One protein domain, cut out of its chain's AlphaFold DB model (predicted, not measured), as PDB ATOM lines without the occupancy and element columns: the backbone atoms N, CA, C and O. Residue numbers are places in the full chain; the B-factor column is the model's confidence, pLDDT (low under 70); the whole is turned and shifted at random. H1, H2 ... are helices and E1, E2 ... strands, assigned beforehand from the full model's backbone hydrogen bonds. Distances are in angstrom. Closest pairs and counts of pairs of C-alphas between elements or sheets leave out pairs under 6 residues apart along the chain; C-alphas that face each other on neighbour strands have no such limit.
ATOM      1  N   ARG A  12       5.735   8.813 -64.744       46.25
ATOM      2  CA  ARG A  12       4.559   7.935 -64.707       46.25
ATOM      3  C   ARG A  12       4.926   6.599 -65.348       46.25
ATOM      4  O   ARG A  12       4.495   6.281 -66.450       46.25
ATOM      5  N   GLU A  13       5.742   5.816 -64.656       43.09
ATOM      6  CA  GLU A  13       5.953   4.412 -65.001       43.09
ATOM      7  C   GLU A  13       4.842   3.602 -64.326       43.09
ATOM      8  O   GLU A  13       4.791   3.509 -63.101       43.09
ATOM      9  N   GLY A  14       3.891   3.080 -65.104       46.41
ATOM     10  CA  GLY A  14       3.015   1.984 -64.671       46.41
ATOM     11  C   GLY A  14       2.179   2.159 -63.391       46.41
ATOM     12  O   GLY A  14       1.686   1.141 -62.914       46.41
ATOM     13  N   SER A  15       1.964   3.387 -62.881       50.78
ATOM     14  CA  SER A  15       1.152   3.799 -61.698       50.78
ATOM     15  C   SER A  15       1.916   4.334 -60.471       50.78
ATOM     16  O   SER A  15       1.265   4.681 -59.488       50.78
ATOM     17  N   SER A  16       3.250   4.470 -60.488       56.66
ATOM     18  CA  SER A  16       3.987   5.065 -59.351       56.66
ATOM     19  C   SER A  16       4.555   6.445 -59.673       56.66
ATOM     20  O   SER A  16       5.293   6.584 -60.644       56.66
ATOM     21  N   MET A  17       4.263   7.446 -58.837       65.50
ATOM     22  CA  MET A  17       4.960   8.734 -58.856       65.50
ATOM     23  C   MET A  17       6.309   8.591 -58.144       65.50
ATOM     24  O   MET A  17       6.362   8.094 -57.020       65.50
ATOM     25  N   LYS A  18       7.395   9.033 -58.784       71.44
ATOM     26  CA  LYS A  18       8.729   9.106 -58.174       71.44
ATOM     27  C   LYS A  18       9.142  10.569 -58.056       71.44
ATOM     28  O   LYS A  18       9.213  11.265 -59.064       71.44
ATOM     29  N   ILE A  19       9.416  11.009 -56.834       80.31
ATOM     30  CA  ILE A  19      10.035  12.306 -56.550       80.31
ATOM     31  C   ILE A  19      11.543  12.072 -56.581       80.31
ATOM     32  O   ILE A  19      12.040  11.187 -55.883       80.31
ATOM     33  N   THR A  20      12.270  12.800 -57.425       85.25
ATOM     34  CA  THR A  20      13.734  12.705 -57.445       85.25
ATOM     35  C   THR A  20      14.310  13.357 -56.190       85.25
ATOM     36  O   THR A  20      13.711  14.275 -55.633       85.25
ATOM     37  N   LEU A  21      15.486  12.904 -55.745       84.81
ATOM     38  CA  LEU A  21      16.173  13.513 -54.601       84.81
ATOM     39  C   LEU A  21      16.455  15.005 -54.841       84.81
ATOM     40  O   LEU A  21      16.230  15.822 -53.961       84.81
ATOM     41  N   GLU A  22      16.860  15.366 -56.059       87.94
ATOM     42  CA  GLU A  22      17.093  16.759 -56.457       87.94
ATOM     43  C   GLU A  22      15.826  17.621 -56.327       87.94
ATOM     44  O   GLU A  22      15.862  18.727 -55.783       87.94
ATOM     45  N   TRP A  23      14.678  17.103 -56.777       87.81
ATOM     46  CA  TRP A  23      13.415  17.827 -56.658       87.81
ATOM     47  C   TRP A  23      12.971  17.949 -55.200       87.81
ATOM     48  O   TRP A  23      12.539  19.011 -54.757       87.81
ATOM     49  N   TRP A  24      13.148  16.879 -54.427       86.62
ATOM     50  CA  TRP A  24      12.901  16.882 -52.992       86.62
ATOM     51  C   TRP A  24      13.720  17.950 -52.261       86.62
ATOM     52  O   TRP A  24      13.165  18.744 -51.501       86.62
ATOM     53  N   GLU A  25      15.030  18.000 -52.504       89.88
ATOM     54  CA  GLU A  25      15.933  18.992 -51.914       89.88
ATOM     55  C   GLU A  25      15.561  20.420 -52.327       89.88
ATOM     56  O   GLU A  25      15.659  21.337 -51.511       89.88
ATOM     57  N   THR A  26      15.058  20.595 -53.551       90.88
ATOM     58  CA  THR A  26      14.553  21.881 -54.052       90.88
ATOM     59  C   THR A  26      13.288  22.330 -53.317       90.88
ATOM     60  O   THR A  26      13.184  23.496 -52.947       90.88
ATOM     61  N   MET A  27      12.328  21.431 -53.069       91.25
ATOM     62  CA  MET A  27      11.068  21.761 -52.382       91.25
ATOM     63  C   MET A  27      11.219  21.889 -50.863       91.25
ATOM     64  O   MET A  27      10.503  22.671 -50.238       91.25
ATOM     65  N   ALA A  28      12.139  21.138 -50.253       90.38
ATOM     66  CA  ALA A  28      12.249  21.003 -48.801       90.38
ATOM     67  C   ALA A  28      12.339  22.330 -48.014       90.38
ATOM     68  O   ALA A  28      11.808  22.378 -46.902       90.38
ATOM     69  N   PRO A  29      12.981  23.410 -48.504       91.00
ATOM     70  CA  PRO A  29      12.968  24.707 -47.827       91.00
ATOM     71  C   PRO A  29      11.589  25.380 -47.802       91.00
ATOM     72  O   PRO A  29      11.308  26.138 -46.877       91.00
ATOM     73  N   TYR A  30      10.735  25.094 -48.787       92.56
ATOM     74  CA  TYR A  30       9.465  25.786 -49.015       92.56
ATOM     75  C   TYR A  30       8.282  25.199 -48.234       92.56
ATOM     76  O   TYR A  30       7.227  25.827 -48.170       92.56
ATOM     77  N   VAL A  31       8.463  24.041 -47.599       92.31
ATOM     78  CA  VAL A  31       7.454  23.344 -46.778       92.31
ATOM     79  C   VAL A  31       7.765  23.397 -45.271       92.31
ATOM     80  O   VAL A  31       7.286  22.579 -44.483       92.31
ATOM     81  N   LYS A  32       8.625  24.334 -44.855       91.44
ATOM     82  CA  LYS A  32       9.022  24.532 -43.454       91.44
ATOM     83  C   LYS A  32       8.258  25.692 -42.832       91.44
ATOM     84  O   LYS A  32       8.309  26.807 -43.345       91.44
ATOM     85  N   SER A  33       7.607  25.439 -41.702       86.00
ATOM     86  CA  SER A  33       7.058  26.493 -40.855       86.00
ATOM     87  C   SER A  33       8.175  27.130 -40.039       86.00
ATOM     88  O   SER A  33       8.935  26.424 -39.374       86.00
ATOM     89  N   THR A  34       8.244  28.456 -40.062       76.88
ATOM     90  CA  THR A  34       8.966  29.251 -39.056       76.88
ATOM     91  C   THR A  34       8.037  29.817 -37.984       76.88
ATOM     92  O   THR A  34       8.519  30.164 -36.912       76.88
ATOM     93  N   ASP A  35       6.723  29.787 -38.237       64.50
ATOM     94  CA  ASP A  35       5.668  30.312 -37.368       64.50
ATOM     95  C   ASP A  35       5.339  29.326 -36.255       64.50
ATOM     96  O   ASP A  35       4.398  28.531 -36.336       64.50
ATOM     97  N   LEU A  36       6.167  29.346 -35.215       60.53
ATOM     98  CA  LEU A  36       5.829  28.736 -33.943       60.53
ATOM     99  C   LEU A  36       6.326  29.631 -32.813       60.53
ATOM    100  O   LEU A  36       7.521  29.678 -32.549       60.53
ATOM    101  N   ALA A  37       5.407  30.301 -32.114       62.59
ATOM    102  CA  ALA A  37       5.653  31.173 -30.959       62.59
ATOM    103  C   ALA A  37       6.661  30.596 -29.930       62.59
ATOM    104  O   ALA A  37       6.274  29.987 -28.932       62.59
ATOM    105  N   GLY A  38       7.960  30.796 -30.175       62.25
ATOM    106  CA  GLY A  38       9.059  30.265 -29.366       62.25
ATOM    107  C   GLY A  38       9.367  28.767 -29.531       62.25
ATOM    108  O   GLY A  38      10.077  28.228 -28.682       62.25
ATOM    109  N   ARG A  39       8.863  28.071 -30.562       69.88
ATOM    110  CA  ARG A  39       9.253  26.671 -30.847       69.88
ATOM    111  C   ARG A  39      10.211  26.603 -32.042       69.88
ATOM    112  O   ARG A  39      10.189  27.494 -32.886       69.88
ATOM    113  N   PRO A  40      11.049  25.555 -32.132       77.19
ATOM    114  CA  PRO A  40      11.897  25.357 -33.301       77.19
ATOM    115  C   PRO A  40      11.058  25.207 -34.579       77.19
ATOM    116  O   PRO A  40       9.959  24.656 -34.502       77.19
ATOM    117  N   PRO A  41      11.582  25.628 -35.745       84.12
ATOM    118  CA  PRO A  41      10.934  25.421 -37.034       84.12
ATOM    119  C   PRO A  41      10.512  23.963 -37.235       84.12
ATOM    120  O   PRO A  41      11.291  23.044 -36.978       84.12
ATOM    121  N   ALA A  42       9.297  23.758 -37.738       90.62
ATOM    122  CA  ALA A  42       8.768  22.437 -38.052       90.62
ATOM    123  C   ALA A  42       8.708  22.244 -39.567       90.62
ATOM    124  O   ALA A  42       8.425  23.175 -40.322       90.62
ATOM    125  N   ARG A  43       8.941  21.020 -40.031       93.56
ATOM    126  CA  ARG A  43       8.824  20.658 -41.447       93.56
ATOM    127  C   ARG A  43       7.608  19.766 -41.643       93.56
ATOM    128  O   ARG A  43       7.423  18.825 -40.870       93.56
ATOM    129  N   ALA A  44       6.845  20.034 -42.697       94.12
ATOM    130  CA  ALA A  44       5.684  19.240 -43.056       94.12
ATOM    131  C   ALA A  44       6.023  17.738 -43.227       94.12
ATOM    132  O   ALA A  44       7.153  17.407 -43.615       94.12
ATOM    133  N   PRO A  45       5.078  16.827 -42.932       94.88
ATOM    134  CA  PRO A  45       5.215  15.399 -43.219       94.88
ATOM    135  C   PRO A  45       5.402  15.087 -44.717       94.88
ATOM    136  O   PRO A  45       5.000  15.867 -45.581       94.88
ATOM    137  N   LEU A  46       5.982  13.921 -45.025       92.12
ATOM    138  CA  LEU A  46       6.325  13.444 -46.377       92.12
ATOM    139  C   LEU A  46       5.157  13.500 -47.372       92.12
ATOM    140  O   LEU A  46       5.324  13.787 -48.551       92.12
ATOM    141  N   ASP A  47       3.955  13.209 -46.921       91.88
ATOM    142  CA  ASP A  47       2.743  13.224 -47.724       91.88
ATOM    143  C   ASP A  47       2.347  14.632 -48.189       91.88
ATOM    144  O   ASP A  47       1.788  14.773 -49.277       91.88
ATOM    145  N   VAL A  48       2.740  15.680 -47.459       92.25
ATOM    146  CA  VAL A  48       2.630  17.065 -47.938       92.25
ATOM    147  C   VAL A  48       3.583  17.303 -49.110       92.25
ATOM    148  O   VAL A  48       3.170  17.847 -50.134       92.25
ATOM    149  N   ASP A  49       4.829  16.826 -49.010       89.56
ATOM    150  CA  ASP A  49       5.806  16.909 -50.104       89.56
ATOM    151  C   ASP A  49       5.321  16.166 -51.354       89.56
ATOM    152  O   ASP A  49       5.501  16.635 -52.476       89.56
ATOM    153  N   VAL A  50       4.675  15.012 -51.168       89.69
ATOM    154  CA  VAL A  50       4.096  14.215 -52.256       89.69
ATOM    155  C   VAL A  50       3.000  14.986 -52.977       89.69
ATOM    156  O   VAL A  50       3.015  15.051 -54.207       89.69
ATOM    157  N   VAL A  51       2.067  15.597 -52.246       91.81
ATOM    158  CA  VAL A  51       1.008  16.390 -52.880       91.81
ATOM    159  C   VAL A  51       1.602  17.594 -53.613       91.81
ATOM    160  O   VAL A  51       1.246  17.829 -54.766       91.81
ATOM    161  N   PHE A  52       2.580  18.285 -53.024       88.06
ATOM    162  CA  PHE A  52       3.272  19.385 -53.703       88.06
ATOM    163  C   PHE A  52       3.982  18.968 -54.982       88.06
ATOM    164  O   PHE A  52       3.813  19.609 -56.020       88.06
ATOM    165  N   ALA A  53       4.736  17.873 -54.929       88.56
ATOM    166  CA  ALA A  53       5.460  17.356 -56.080       88.56
ATOM    167  C   ALA A  53       4.527  16.966 -57.233       88.56
ATOM    168  O   ALA A  53       4.933  17.009 -58.391       88.56
ATOM    169  N   ALA A  54       3.289  16.577 -56.924       89.56
ATOM    170  CA  ALA A  54       2.273  16.264 -57.921       89.56
ATOM    171  C   ALA A  54       1.629  17.514 -58.548       89.56
ATOM    172  O   ALA A  54       1.038  17.416 -59.624       89.56
ATOM    173  N   MET A  55       1.706  18.666 -57.874       90.38
ATOM    174  CA  MET A  55       1.009  19.902 -58.246       90.38
ATOM    175  C   MET A  55       1.878  20.921 -58.981       90.38
ATOM    176  O   MET A  55       1.335  21.788 -59.670       90.38
ATOM    177  N   ILE A  56       3.196  20.852 -58.799       90.12
ATOM    178  CA  ILE A  56       4.159  21.804 -59.349       90.12
ATOM    179  C   ILE A  56       4.987  21.101 -60.421       90.12
ATOM    180  O   ILE A  56       5.564  20.044 -60.172       90.12
ATOM    181  N   ASP A  57       5.046  21.701 -61.610       88.38
ATOM    182  CA  ASP A  57       5.972  21.273 -62.653       88.38
ATOM    183  C   ASP A  57       7.411  21.483 -62.145       88.38
ATOM    184  O   ASP A  57       7.758  22.617 -61.811       88.38
ATOM    185  N   PRO A  58       8.267  20.447 -62.077       87.62
ATOM    186  CA  PRO A  58       9.640  20.616 -61.606       87.62
ATOM    187  C   PRO A  58      10.485  21.557 -62.484       87.62
ATOM    188  O   PRO A  58      11.528  22.033 -62.039       87.62
ATOM    189  N   ALA A  59      10.068  21.827 -63.727       88.88
ATOM    190  CA  ALA A  59      10.688  22.839 -64.581       88.88
ATOM    191  C   ALA A  59      10.270  24.276 -64.210       88.88
ATOM    192  O   ALA A  59      10.957  25.228 -64.590       88.88
ATOM    193  N   ASP A  60       9.173  24.447 -63.467       92.69
ATOM    194  CA  ASP A  60       8.724  25.741 -62.967       92.69
ATOM    195  C   ASP A  60       9.405  26.066 -61.632       92.69
ATOM    196  O   ASP A  60       9.156  25.464 -60.584       92.69
ATOM    197  N   ARG A  61      10.307  27.046 -61.671       93.50
ATOM    198  CA  ARG A  61      11.130  27.420 -60.523       93.50
ATOM    199  C   ARG A  61      10.258  27.918 -59.371       93.50
ATOM    200  O   ARG A  61       9.596  28.945 -59.497       93.50
ATOM    201  N   ILE A  62      10.377  27.285 -58.204       95.69
ATOM    202  CA  ILE A  62       9.821  27.819 -56.957       95.69
ATOM    203  C   ILE A  62      10.560  29.111 -56.576       95.69
ATOM    204  O   ILE A  62      11.791  29.155 -56.519       95.69
ATOM    205  N   VAL A  63       9.803  30.179 -56.334       96.38
ATOM    206  CA  VAL A  63      10.321  31.513 -56.008       96.38
ATOM    207  C   VAL A  63      10.205  31.781 -54.512       96.38
ATOM    208  O   VAL A  63      11.176  32.203 -53.887       96.38
ATOM    209  N   ALA A  64       9.036  31.519 -53.933       95.19
ATOM    210  CA  ALA A  64       8.749  31.795 -52.532       95.19
ATOM    211  C   ALA A  64       7.650  30.867 -52.008       95.19
ATOM    212  O   ALA A  64       6.879  30.301 -52.783       95.19
ATOM    213  N   SER A  65       7.536  30.748 -50.689       93.81
ATOM    214  CA  SER A  65       6.414  30.063 -50.059       93.81
ATOM    215  C   SER A  65       5.983  30.750 -48.773       93.81
ATOM    216  O   SER A  65       6.744  31.501 -48.163       93.81
ATOM    217  N   GLN A  66       4.751  30.461 -48.376       91.69
ATOM    218  CA  GLN A  66       4.219  30.767 -47.063       91.69
ATOM    219  C   GLN A  66       3.672  29.476 -46.468       91.69
ATOM    220  O   GLN A  66       2.852  28.798 -47.083       91.69
ATOM    221  N   VAL A  67       4.099  29.153 -45.254       91.19
ATOM    222  CA  VAL A  67       3.656  27.962 -44.528       91.19
ATOM    223  C   VAL A  67       2.902  28.421 -43.292       91.19
ATOM    224  O   VAL A  67       3.348  29.323 -42.585       91.19
ATOM    225  N   ARG A  68       1.751  27.808 -43.039       88.94
ATOM    226  CA  ARG A  68       1.030  27.887 -41.774       88.94
ATOM    227  C   ARG A  68       0.938  26.495 -41.181       88.94
ATOM    228  O   ARG A  68       0.577  25.540 -41.867       88.94
ATOM    229  N   TYR A  69       1.219  26.418 -39.890       90.50
ATOM    230  CA  TYR A  69       1.187  25.178 -39.140       90.50
ATOM    231  C   TYR A  69       0.352  25.363 -37.873       90.50
ATOM    232  O   TYR A  69       0.785  25.977 -36.900       90.50
ATOM    233  N   ASN A  70      -0.872  24.836 -37.893       91.19
ATOM    234  CA  ASN A  70      -1.692  24.713 -36.698       91.19
ATOM    235  C   ASN A  70      -1.358  23.386 -36.013       91.19
ATOM    236  O   ASN A  70      -1.683  22.321 -36.527       91.19
ATOM    237  N   TYR A  71      -0.714  23.466 -34.856       90.50
ATOM    238  CA  TYR A  71      -0.237  22.313 -34.093       90.50
ATOM    239  C   TYR A  71      -1.282  21.725 -33.125       90.50
ATOM    240  O   TYR A  71      -0.982  20.744 -32.442       90.50
ATOM    241  N   ALA A  72      -2.469  22.332 -33.003       90.88
ATOM    242  CA  ALA A  72      -3.563  21.797 -32.183       90.88
ATOM    243  C   ALA A  72      -4.123  20.494 -32.782       90.88
ATOM    244  O   ALA A  72      -3.726  20.111 -33.874       90.88
ATOM    245  N   LYS A  73      -5.054  19.814 -32.095       93.38
ATOM    246  CA  LYS A  73      -5.804  18.693 -32.684       93.38
ATOM    247  C   LYS A  73      -7.071  19.219 -33.379       93.38
ATOM    248  O   LYS A  73      -7.888  19.846 -32.702       93.38
ATOM    249  N   PRO A  74      -7.299  18.928 -34.670       95.44
ATOM    250  CA  PRO A  74      -6.390  18.234 -35.575       95.44
ATOM    251  C   PRO A  74      -5.263  19.153 -36.068       95.44
ATOM    252  O   PRO A  74      -5.470  20.354 -36.267       95.44
ATOM    253  N   THR A  75      -4.080  18.577 -36.288       96.06
ATOM    254  CA  THR A  75      -2.937  19.302 -36.843       96.06
ATOM    255  C   THR A  75      -3.253  19.674 -38.280       96.06
ATOM    256  O   THR A  75      -3.665  18.811 -39.053       96.06
ATOM    257  N   CYS A  76      -3.015  20.925 -38.661       95.50
ATOM    258  CA  CYS A  76      -3.241  21.399 -40.020       95.50
ATOM    259  C   CYS A  76      -1.994  22.076 -40.591       95.50
ATOM    260  O   CYS A  76      -1.409  22.966 -39.966       95.50
ATOM    261  N   TRP A  77      -1.623  21.663 -41.799       95.50
ATOM    262  CA  TRP A  77      -0.604  22.298 -42.622       95.50
ATOM    263  C   TRP A  77      -1.287  22.978 -43.803       95.50
ATOM    264  O   TRP A  77      -1.798  22.278 -44.673       95.50
ATOM    265  N   SER A  78      -1.253  24.310 -43.851       94.25
ATOM    266  CA  SER A  78      -1.683  25.091 -45.020       94.25
ATOM    267  C   SER A  78      -0.449  25.737 -45.635       94.25
ATOM    268  O   SER A  78       0.241  26.527 -44.985       94.25
ATOM    269  N   ILE A  79      -0.123  25.378 -46.869       94.62
ATOM    270  CA  ILE A  79       1.124  25.790 -47.509       94.62
ATOM    271  C   ILE A  79       0.808  26.382 -48.874       94.62
ATOM    272  O   ILE A  79       0.162  25.749 -49.707       94.62
ATOM    273  N   TRP A  80       1.302  27.591 -49.108       95.75
ATOM    274  CA  TRP A  80       1.242  28.281 -50.386       95.75
ATOM    275  C   TRP A  80       2.633  28.352 -50.992       95.75
ATOM    276  O   TRP A  80       3.587  28.734 -50.317       95.75
ATOM    277  N   VAL A  81       2.746  28.044 -52.278       95.62
ATOM    278  CA  VAL A  81       4.007  28.105 -53.018       95.62
ATOM    279  C   VAL A  81       3.799  28.928 -54.277       95.62
ATOM    280  O   VAL A  81       2.898  28.661 -55.067       95.62
ATOM    281  N   VAL A  82       4.646  29.933 -54.462       96.81
ATOM    282  CA  VAL A  82       4.714  30.738 -55.680       96.81
ATOM    283  C   VAL A  82       5.877  30.225 -56.502       96.81
ATOM    284  O   VAL A  82       7.020  30.187 -56.042       96.81
ATOM    285  N   THR A  83       5.573  29.845 -57.728       97.19
ATOM    286  CA  THR A  83       6.557  29.489 -58.749       97.19
ATOM    287  C   THR A  83       6.744  30.662 -59.712       97.19
ATOM    288  O   THR A  83       6.260  31.765 -59.450       97.19
ATOM    289  N   SER A  84       7.439  30.463 -60.830       96.38
ATOM    290  CA  SER A  84       7.562  31.507 -61.843       96.38
ATOM    291  C   SER A  84       6.265  31.725 -62.626       96.38
ATOM    292  O   SER A  84       6.075  32.821 -63.156       96.38
ATOM    293  N   THR A  85       5.349  30.742 -62.669       96.75
ATOM    294  CA  THR A  85       4.106  30.860 -63.453       96.75
ATOM    295  C   THR A  85       2.809  30.626 -62.679       96.75
ATOM    296  O   THR A  85       1.760  31.112 -63.109       96.75
ATOM    297  N   VAL A  86       2.843  29.942 -61.533       97.31
ATOM    298  CA  VAL A  86       1.648  29.566 -60.751       97.31
ATOM    299  C   VAL A  86       1.753  29.892 -59.257       97.31
ATOM    300  O   VAL A  86       2.838  29.874 -58.673       97.31
ATOM    301  N   LEU A  87       0.597  30.126 -58.626       97.19
ATOM    302  CA  LEU A  87       0.396  29.995 -57.182       97.19
ATOM    303  C   LEU A  87      -0.256  28.635 -56.904       97.19
ATOM    304  O   LEU A  87      -1.330  28.341 -57.431       97.19
ATOM    305  N   ALA A  88       0.377  27.829 -56.063       96.38
ATOM    306  CA  ALA A  88      -0.148  26.562 -55.572       96.38
ATOM    307  C   ALA A  88      -0.512  26.674 -54.088       96.38
ATOM    308  O   ALA A  88       0.164  27.376 -53.334       96.38
ATOM    309  N   HIS A  89      -1.556  25.964 -53.671       96.31
ATOM    310  CA  HIS A  89      -1.964  25.836 -52.275       96.31
ATOM    311  C   HIS A  89      -2.313  24.388 -51.962       96.31
ATOM    312  O   HIS A  89      -3.045  23.752 -52.721       96.31
ATOM    313  N   VAL A  90      -1.841  23.901 -50.819       95.94
ATOM    314  CA  VAL A  90      -2.295  22.644 -50.232       95.94
ATOM    315  C   VAL A  90      -2.672  22.859 -48.774       95.94
ATOM    316  O   VAL A  90      -1.963  23.547 -48.039       95.94
ATOM    317  N   GLU A  91      -3.754  22.218 -48.354       96.12
ATOM    318  CA  GLU A  91      -4.143  22.105 -46.959       96.12
ATOM    319  C   GLU A  91      -4.373  20.636 -46.591       96.12
ATOM    320  O   GLU A  91      -5.237  19.965 -47.168       96.12
ATOM    321  N   ILE A  92      -3.591  20.128 -45.635       97.56
ATOM    322  CA  ILE A  92      -3.679  18.746 -45.145       97.56
ATOM    323  C   ILE A  92      -3.845  18.748 -43.631       97.56
ATOM    324  O   ILE A  92      -3.115  19.418 -42.900       97.56
ATOM    325  N   GLU A  93      -4.796  17.943 -43.176       98.06
ATOM    326  CA  GLU A  93      -5.137  17.757 -41.775       98.06
ATOM    327  C   GLU A  93      -4.763  16.349 -41.292       98.06
ATOM    328  O   GLU A  93      -4.933  15.365 -42.016       98.06
ATOM    329  N   TYR A  94      -4.317  16.250 -40.041       97.88
ATOM    330  CA  TYR A  94      -4.004  15.005 -39.344       97.88
ATOM    331  C   TYR A  94      -4.747  14.976 -38.010       97.88
ATOM    332  O   TYR A  94      -4.710  15.955 -37.267       97.88
ATOM    333  N   ASP A  95      -5.385  13.855 -37.658       97.12
ATOM    334  CA  ASP A  95      -6.117  13.711 -36.385       97.12
ATOM    335  C   ASP A  95      -5.186  13.534 -35.163       97.12
ATOM    336  O   ASP A  95      -5.407  12.706 -34.279       97.12
ATOM    337  N   GLU A  96      -4.117  14.318 -35.097       95.56
ATOM    338  CA  GLU A  96      -3.134  14.333 -34.017       95.56
ATOM    339  C   GLU A  96      -2.677  15.756 -33.729       95.56
ATOM    340  O   GLU A  96      -2.843  16.648 -34.555       95.56
ATOM    341  N   GLU A  97      -2.119  15.974 -32.546       95.00
ATOM    342  CA  GLU A  97      -1.458  17.230 -32.191       95.00
ATOM    343  C   GLU A  97      -0.008  17.202 -32.651       95.00
ATOM    344  O   GLU A  97       0.635  16.152 -32.631       95.00
ATOM    345  N   CYS A  98       0.521  18.372 -32.997       93.12
ATOM    346  CA  CYS A  98       1.922  18.571 -33.349       93.12
ATOM    347  C   CYS A  98       2.450  17.582 -34.415       93.12
ATOM    348  O   CYS A  98       3.607  17.163 -34.344       93.12
ATOM    349  N   TYR A  99       1.617  17.177 -35.380       96.12
ATOM    350  CA  TYR A  99       2.017  16.189 -36.380       96.12
ATOM    351  C   TYR A  99       2.885  16.816 -37.480       96.12
ATOM    352  O   TYR A  99       2.387  17.455 -38.409       96.12
ATOM    353  N   ASP A 100       4.197  16.617 -37.377       95.50
ATOM    354  CA  ASP A 100       5.210  17.073 -38.327       95.50
ATOM    355  C   ASP A 100       6.079  15.908 -38.847       95.50
ATOM    356  O   ASP A 100       5.858  14.738 -38.522       95.50
ATOM    357  N   SER A 101       7.071  16.208 -39.688       95.12
ATOM    358  CA  SER A 101       8.016  15.195 -40.194       95.12
ATOM    359  C   SER A 101       8.784  14.464 -39.088       95.12
ATOM    360  O   SER A 101       9.011  13.264 -39.216       95.12
ATOM    361  N   THR A 102       9.123  15.126 -37.977       94.88
ATOM    362  CA  THR A 102       9.813  14.473 -36.852       94.88
ATOM    363  C   THR A 102       8.878  13.469 -36.177       94.88
ATOM    364  O   THR A 102       9.266  12.327 -35.928       94.88
ATOM    365  N   ALA A 103       7.622  13.855 -35.931       95.25
ATOM    366  CA  ALA A 103       6.601  12.957 -35.396       95.25
ATOM    367  C   ALA A 103       6.347  11.757 -36.331       95.25
ATOM    368  O   ALA A 103       6.215  10.617 -35.872       95.25
ATOM    369  N   GLN A 104       6.332  11.989 -37.647       96.00
ATOM    370  CA  GLN A 104       6.222  10.934 -38.655       96.00
ATOM    371  C   GLN A 104       7.422   9.968 -38.616       96.00
ATOM    372  O   GLN A 104       7.220   8.752 -38.609       96.00
ATOM    373  N   GLU A 105       8.655  10.474 -38.538       95.12
ATOM    374  CA  GLU A 105       9.881   9.663 -38.450       95.12
ATOM    375  C   GLU A 105       9.935   8.805 -37.179       95.12
ATOM    376  O   GLU A 105      10.290   7.623 -37.237       95.12
ATOM    377  N   VAL A 106       9.558   9.374 -36.027       95.88
ATOM    378  CA  VAL A 106       9.488   8.642 -34.751       95.88
ATOM    379  C   VAL A 106       8.531   7.458 -34.877       95.88
ATOM    380  O   VAL A 106       8.918   6.325 -34.588       95.88
ATOM    381  N   ARG A 107       7.326   7.677 -35.417       94.62
ATOM    382  CA  ARG A 107       6.351   6.598 -35.642       94.62
ATOM    383  C   ARG A 107       6.873   5.509 -36.568       94.62
ATOM    384  O   ARG A 107       6.669   4.329 -36.286       94.62
ATOM    385  N   GLN A 108       7.547   5.880 -37.657       93.00
ATOM    386  CA  GLN A 108       8.146   4.910 -38.577       93.00
ATOM    387  C   GLN A 108       9.206   4.052 -37.875       93.00
ATOM    388  O   GLN A 108       9.211   2.829 -38.031       93.00
ATOM    389  N   ARG A 109      10.066   4.672 -37.056       95.94
ATOM    390  CA  ARG A 109      11.082   3.968 -36.257       95.94
ATOM    391  C   ARG A 109      10.449   3.004 -35.255       95.94
ATOM    392  O   ARG A 109      10.940   1.890 -35.084       95.94
ATOM    393  N   GLU A 110       9.351   3.417 -34.635       96.25
ATOM    394  CA  GLU A 110       8.591   2.624 -33.665       96.25
ATOM    395  C   GLU A 110       7.651   1.598 -34.313       96.25
ATOM    396  O   GLU A 110       7.053   0.782 -33.614       96.25
ATOM    397  N   ARG A 111       7.531   1.599 -35.650       93.50
ATOM    398  CA  ARG A 111       6.571   0.777 -36.411       93.50
ATOM    399  C   ARG A 111       5.123   0.983 -35.951       93.50
ATOM    400  O   ARG A 111       4.302   0.069 -36.040       93.50
ATOM    401  N   ALA A 112       4.814   2.180 -35.458       95.00
ATOM    402  CA  ALA A 112       3.462   2.577 -35.106       95.00
ATOM    403  C   ALA A 112       2.602   2.739 -36.369       95.00
ATOM    404  O   ALA A 112       3.113   2.917 -37.479       95.00
ATOM    405  N   GLN A 113       1.278   2.699 -36.201       93.69
ATOM    406  CA  GLN A 113       0.358   2.941 -37.308       93.69
ATOM    407  C   GLN A 113       0.570   4.363 -37.873       93.69
ATOM    408  O   GLN A 113       0.615   5.326 -37.091       93.69
ATOM    409  N   PRO A 114       0.692   4.517 -39.208       92.81
ATOM    410  CA  PRO A 114       0.739   5.830 -39.839       92.81
ATOM    411  C   PRO A 114      -0.532   6.628 -39.550       92.81
ATOM    412  O   PRO A 114      -1.631   6.070 -39.539       92.81
ATOM    413  N   VAL A 115      -0.384   7.935 -39.354       95.56
ATOM    414  CA  VAL A 115      -1.529   8.842 -39.254       95.56
ATOM    415  C   VAL A 115      -2.052   9.075 -40.662       95.56
ATOM    416  O   VAL A 115      -1.286   9.427 -41.555       95.56
ATOM    417  N   ALA A 116      -3.342   8.829 -40.878       95.69
ATOM    418  CA  ALA A 116      -3.943   9.016 -42.190       95.69
ATOM    419  C   ALA A 116      -4.104  10.519 -42.481       95.69
ATOM    420  O   ALA A 116      -4.789  11.197 -41.708       95.69
ATOM    421  N   PRO A 117      -3.527  11.046 -43.576       96.75
ATOM    422  CA  PRO A 117      -3.768  12.424 -43.969       96.75
ATOM    423  C   PRO A 117      -5.180  12.614 -44.495       96.75
ATOM    424  O   PRO A 117      -5.728  11.776 -45.219       96.75
ATOM    425  N   LYS A 118      -5.741  13.781 -44.202       97.69
ATOM    426  CA  LYS A 118      -6.987  14.261 -44.779       97.69
ATOM    427  C   LYS A 118      -6.708  15.508 -45.605       97.69
ATOM    428  O   LYS A 118      -6.570  16.603 -45.066       97.69
ATOM    429  N   LEU A 119      -6.651  15.336 -46.925       96.50
ATOM    430  CA  LEU A 119      -6.540  16.452 -47.862       96.50
ATOM    431  C   LEU A 119      -7.818  17.301 -47.799       96.50
ATOM    432  O   LEU A 119      -8.909  16.803 -48.087       96.50
ATOM    433  N   ARG A 120      -7.687  18.563 -47.386       96.50
ATOM    434  CA  ARG A 120      -8.792  19.527 -47.288       96.50
ATOM    435  C   ARG A 120      -8.932  20.332 -48.565       96.50
ATOM    436  O   ARG A 120     -10.033  20.453 -49.095       96.50
ATOM    437  N   GLU A 121      -7.809  20.827 -49.067       94.94
ATOM    438  CA  GLU A 121      -7.757  21.646 -50.267       94.94
ATOM    439  C   GLU A 121      -6.445  21.397 -51.019       94.94
ATOM    440  O   GLU A 121      -5.396  21.195 -50.411       94.94
ATOM    441  N   ALA A 122      -6.508  21.389 -52.348       95.44
ATOM    442  CA  ALA A 122      -5.341  21.376 -53.222       95.44
ATOM    443  C   ALA A 122      -5.703  22.033 -54.550       95.44
ATOM    444  O   ALA A 122      -6.619  21.579 -55.239       95.44
ATOM    445  N   TRP A 123      -4.986  23.087 -54.924       95.06
ATOM    446  CA  TRP A 123      -5.149  23.726 -56.225       95.06
ATOM    447  C   TRP A 123      -3.881  24.428 -56.692       95.06
ATOM    448  O   TRP A 123      -3.055  24.877 -55.898       95.06
ATOM    449  N   THR A 124      -3.771  24.564 -58.009       95.81
ATOM    450  CA  THR A 124      -2.737  25.342 -58.688       95.81
ATOM    451  C   THR A 124      -3.428  26.310 -59.638       95.81
ATOM    452  O   THR A 124      -4.309  25.909 -60.399       95.81
ATOM    453  N   ARG A 125      -3.055  27.590 -59.585       96.00
ATOM    454  CA  ARG A 125      -3.654  28.668 -60.382       96.00
ATOM    455  C   ARG A 125      -2.554  29.479 -61.076       96.00
ATOM    456  O   ARG A 125      -1.588  29.850 -60.404       96.00
ATOM    457  N   PRO A 126      -2.670  29.803 -62.375       96.62
ATOM    458  CA  PRO A 126      -1.713  30.683 -63.039       96.62
ATOM    459  C   PRO A 126      -1.643  32.062 -62.376       96.62
ATOM    460  O   PRO A 126      -2.667  32.679 -62.097       96.62
ATOM    461  N   LEU A 127      -0.441  32.601 -62.186       97.25
ATOM    462  CA  LEU A 127      -0.268  33.970 -61.687       97.25
ATOM    463  C   LEU A 127      -0.859  34.991 -62.672       97.25
ATOM    464  O   LEU A 127      -1.441  35.991 -62.259       97.25
TER     465      LEU A 127
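AT A GLANCE: This is residues 12 to 127 of the 214 residues of an uncharacterized protein of Armatimonadetes bacterium (UniProt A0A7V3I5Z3). A twisted sheet of four strands makes a wall, with H2 packed along one face and no named helix on the other. H1 crosses near H2, and H3 lies off the sheet near the first residue of H2, while residues 28 to 45 fold back on themselves between H1 and H2. The printed part has 116 residues, with three named helices and four named strands in the order H1 H2 E1 E2 E3 H3 E4; the sheet runs E1 E2 E3 E4, all antiparallel, and the class is mixed. It is compact, with a radius of gyration of the C-alphas of 14.2 A and spans of 38 by 37 by 24 A.

HOW THE PARTS SIT: Start at H1, residues 21 to 27, and go on to H2, residues 46 to 55: they only just touch, with 3 pairs of C-alphas within 8 A, the closest those of Met 27 and Asp 49 at 7.5 A, and stand about perpendicular at 84 degrees. Next come E1, residues 62 to 70, E2, residues 75 to 83, and E3, residues 86 to 94, a meander, each strand the antiparallel neighbour of the one before. In the hairpin E1 and E2, look for N 66 and O 80, 2.8 A apart and within hydrogen-bond range; in the hairpin E2 and E3, for N 79 and O 90, 2.8 A. E4, residues 118 to 126, is the antiparallel neighbour of E3, with N 91 and O 121 at 2.8 A. H2 is on this sheet at a height of 9.2 A, two layers, a helix on one face of a sheet; its closest C-alphas to E3 are Val 48 and Ile 92, 7.1 A. H3, residues 101 to 110, is not on the sheet; it is close to but not clearly touching H2, with the C-alphas of Leu 46 and Ser 101 closest at 6.6 A. In H1, H2 and H3 every O i to N i+4 pair is within hydrogen-bond range.

IN THESE COORDINATES: Find C-alpha 21 at (16.173, 13.513, -54.601), where H1 begins and runs 10.0 A. H2 measures 14.5 A and H3 14.2 A. E1 spans 23.5 A, E2 26.0 A, E3 26.5 A and E4 25.1 A, the last ending at C-alpha 126, (-1.713, 30.683, -63.039).

THE WHOLE: The C-alphas farthest apart are those of Gly 14 and Gly 38, 45.6 A. The printed part has no cut. The link from H1 to H2 is long, 18 residues. Mean pLDDT of the printed part is 89.4; residues 12 to 17 and 35 to 39 are under 70.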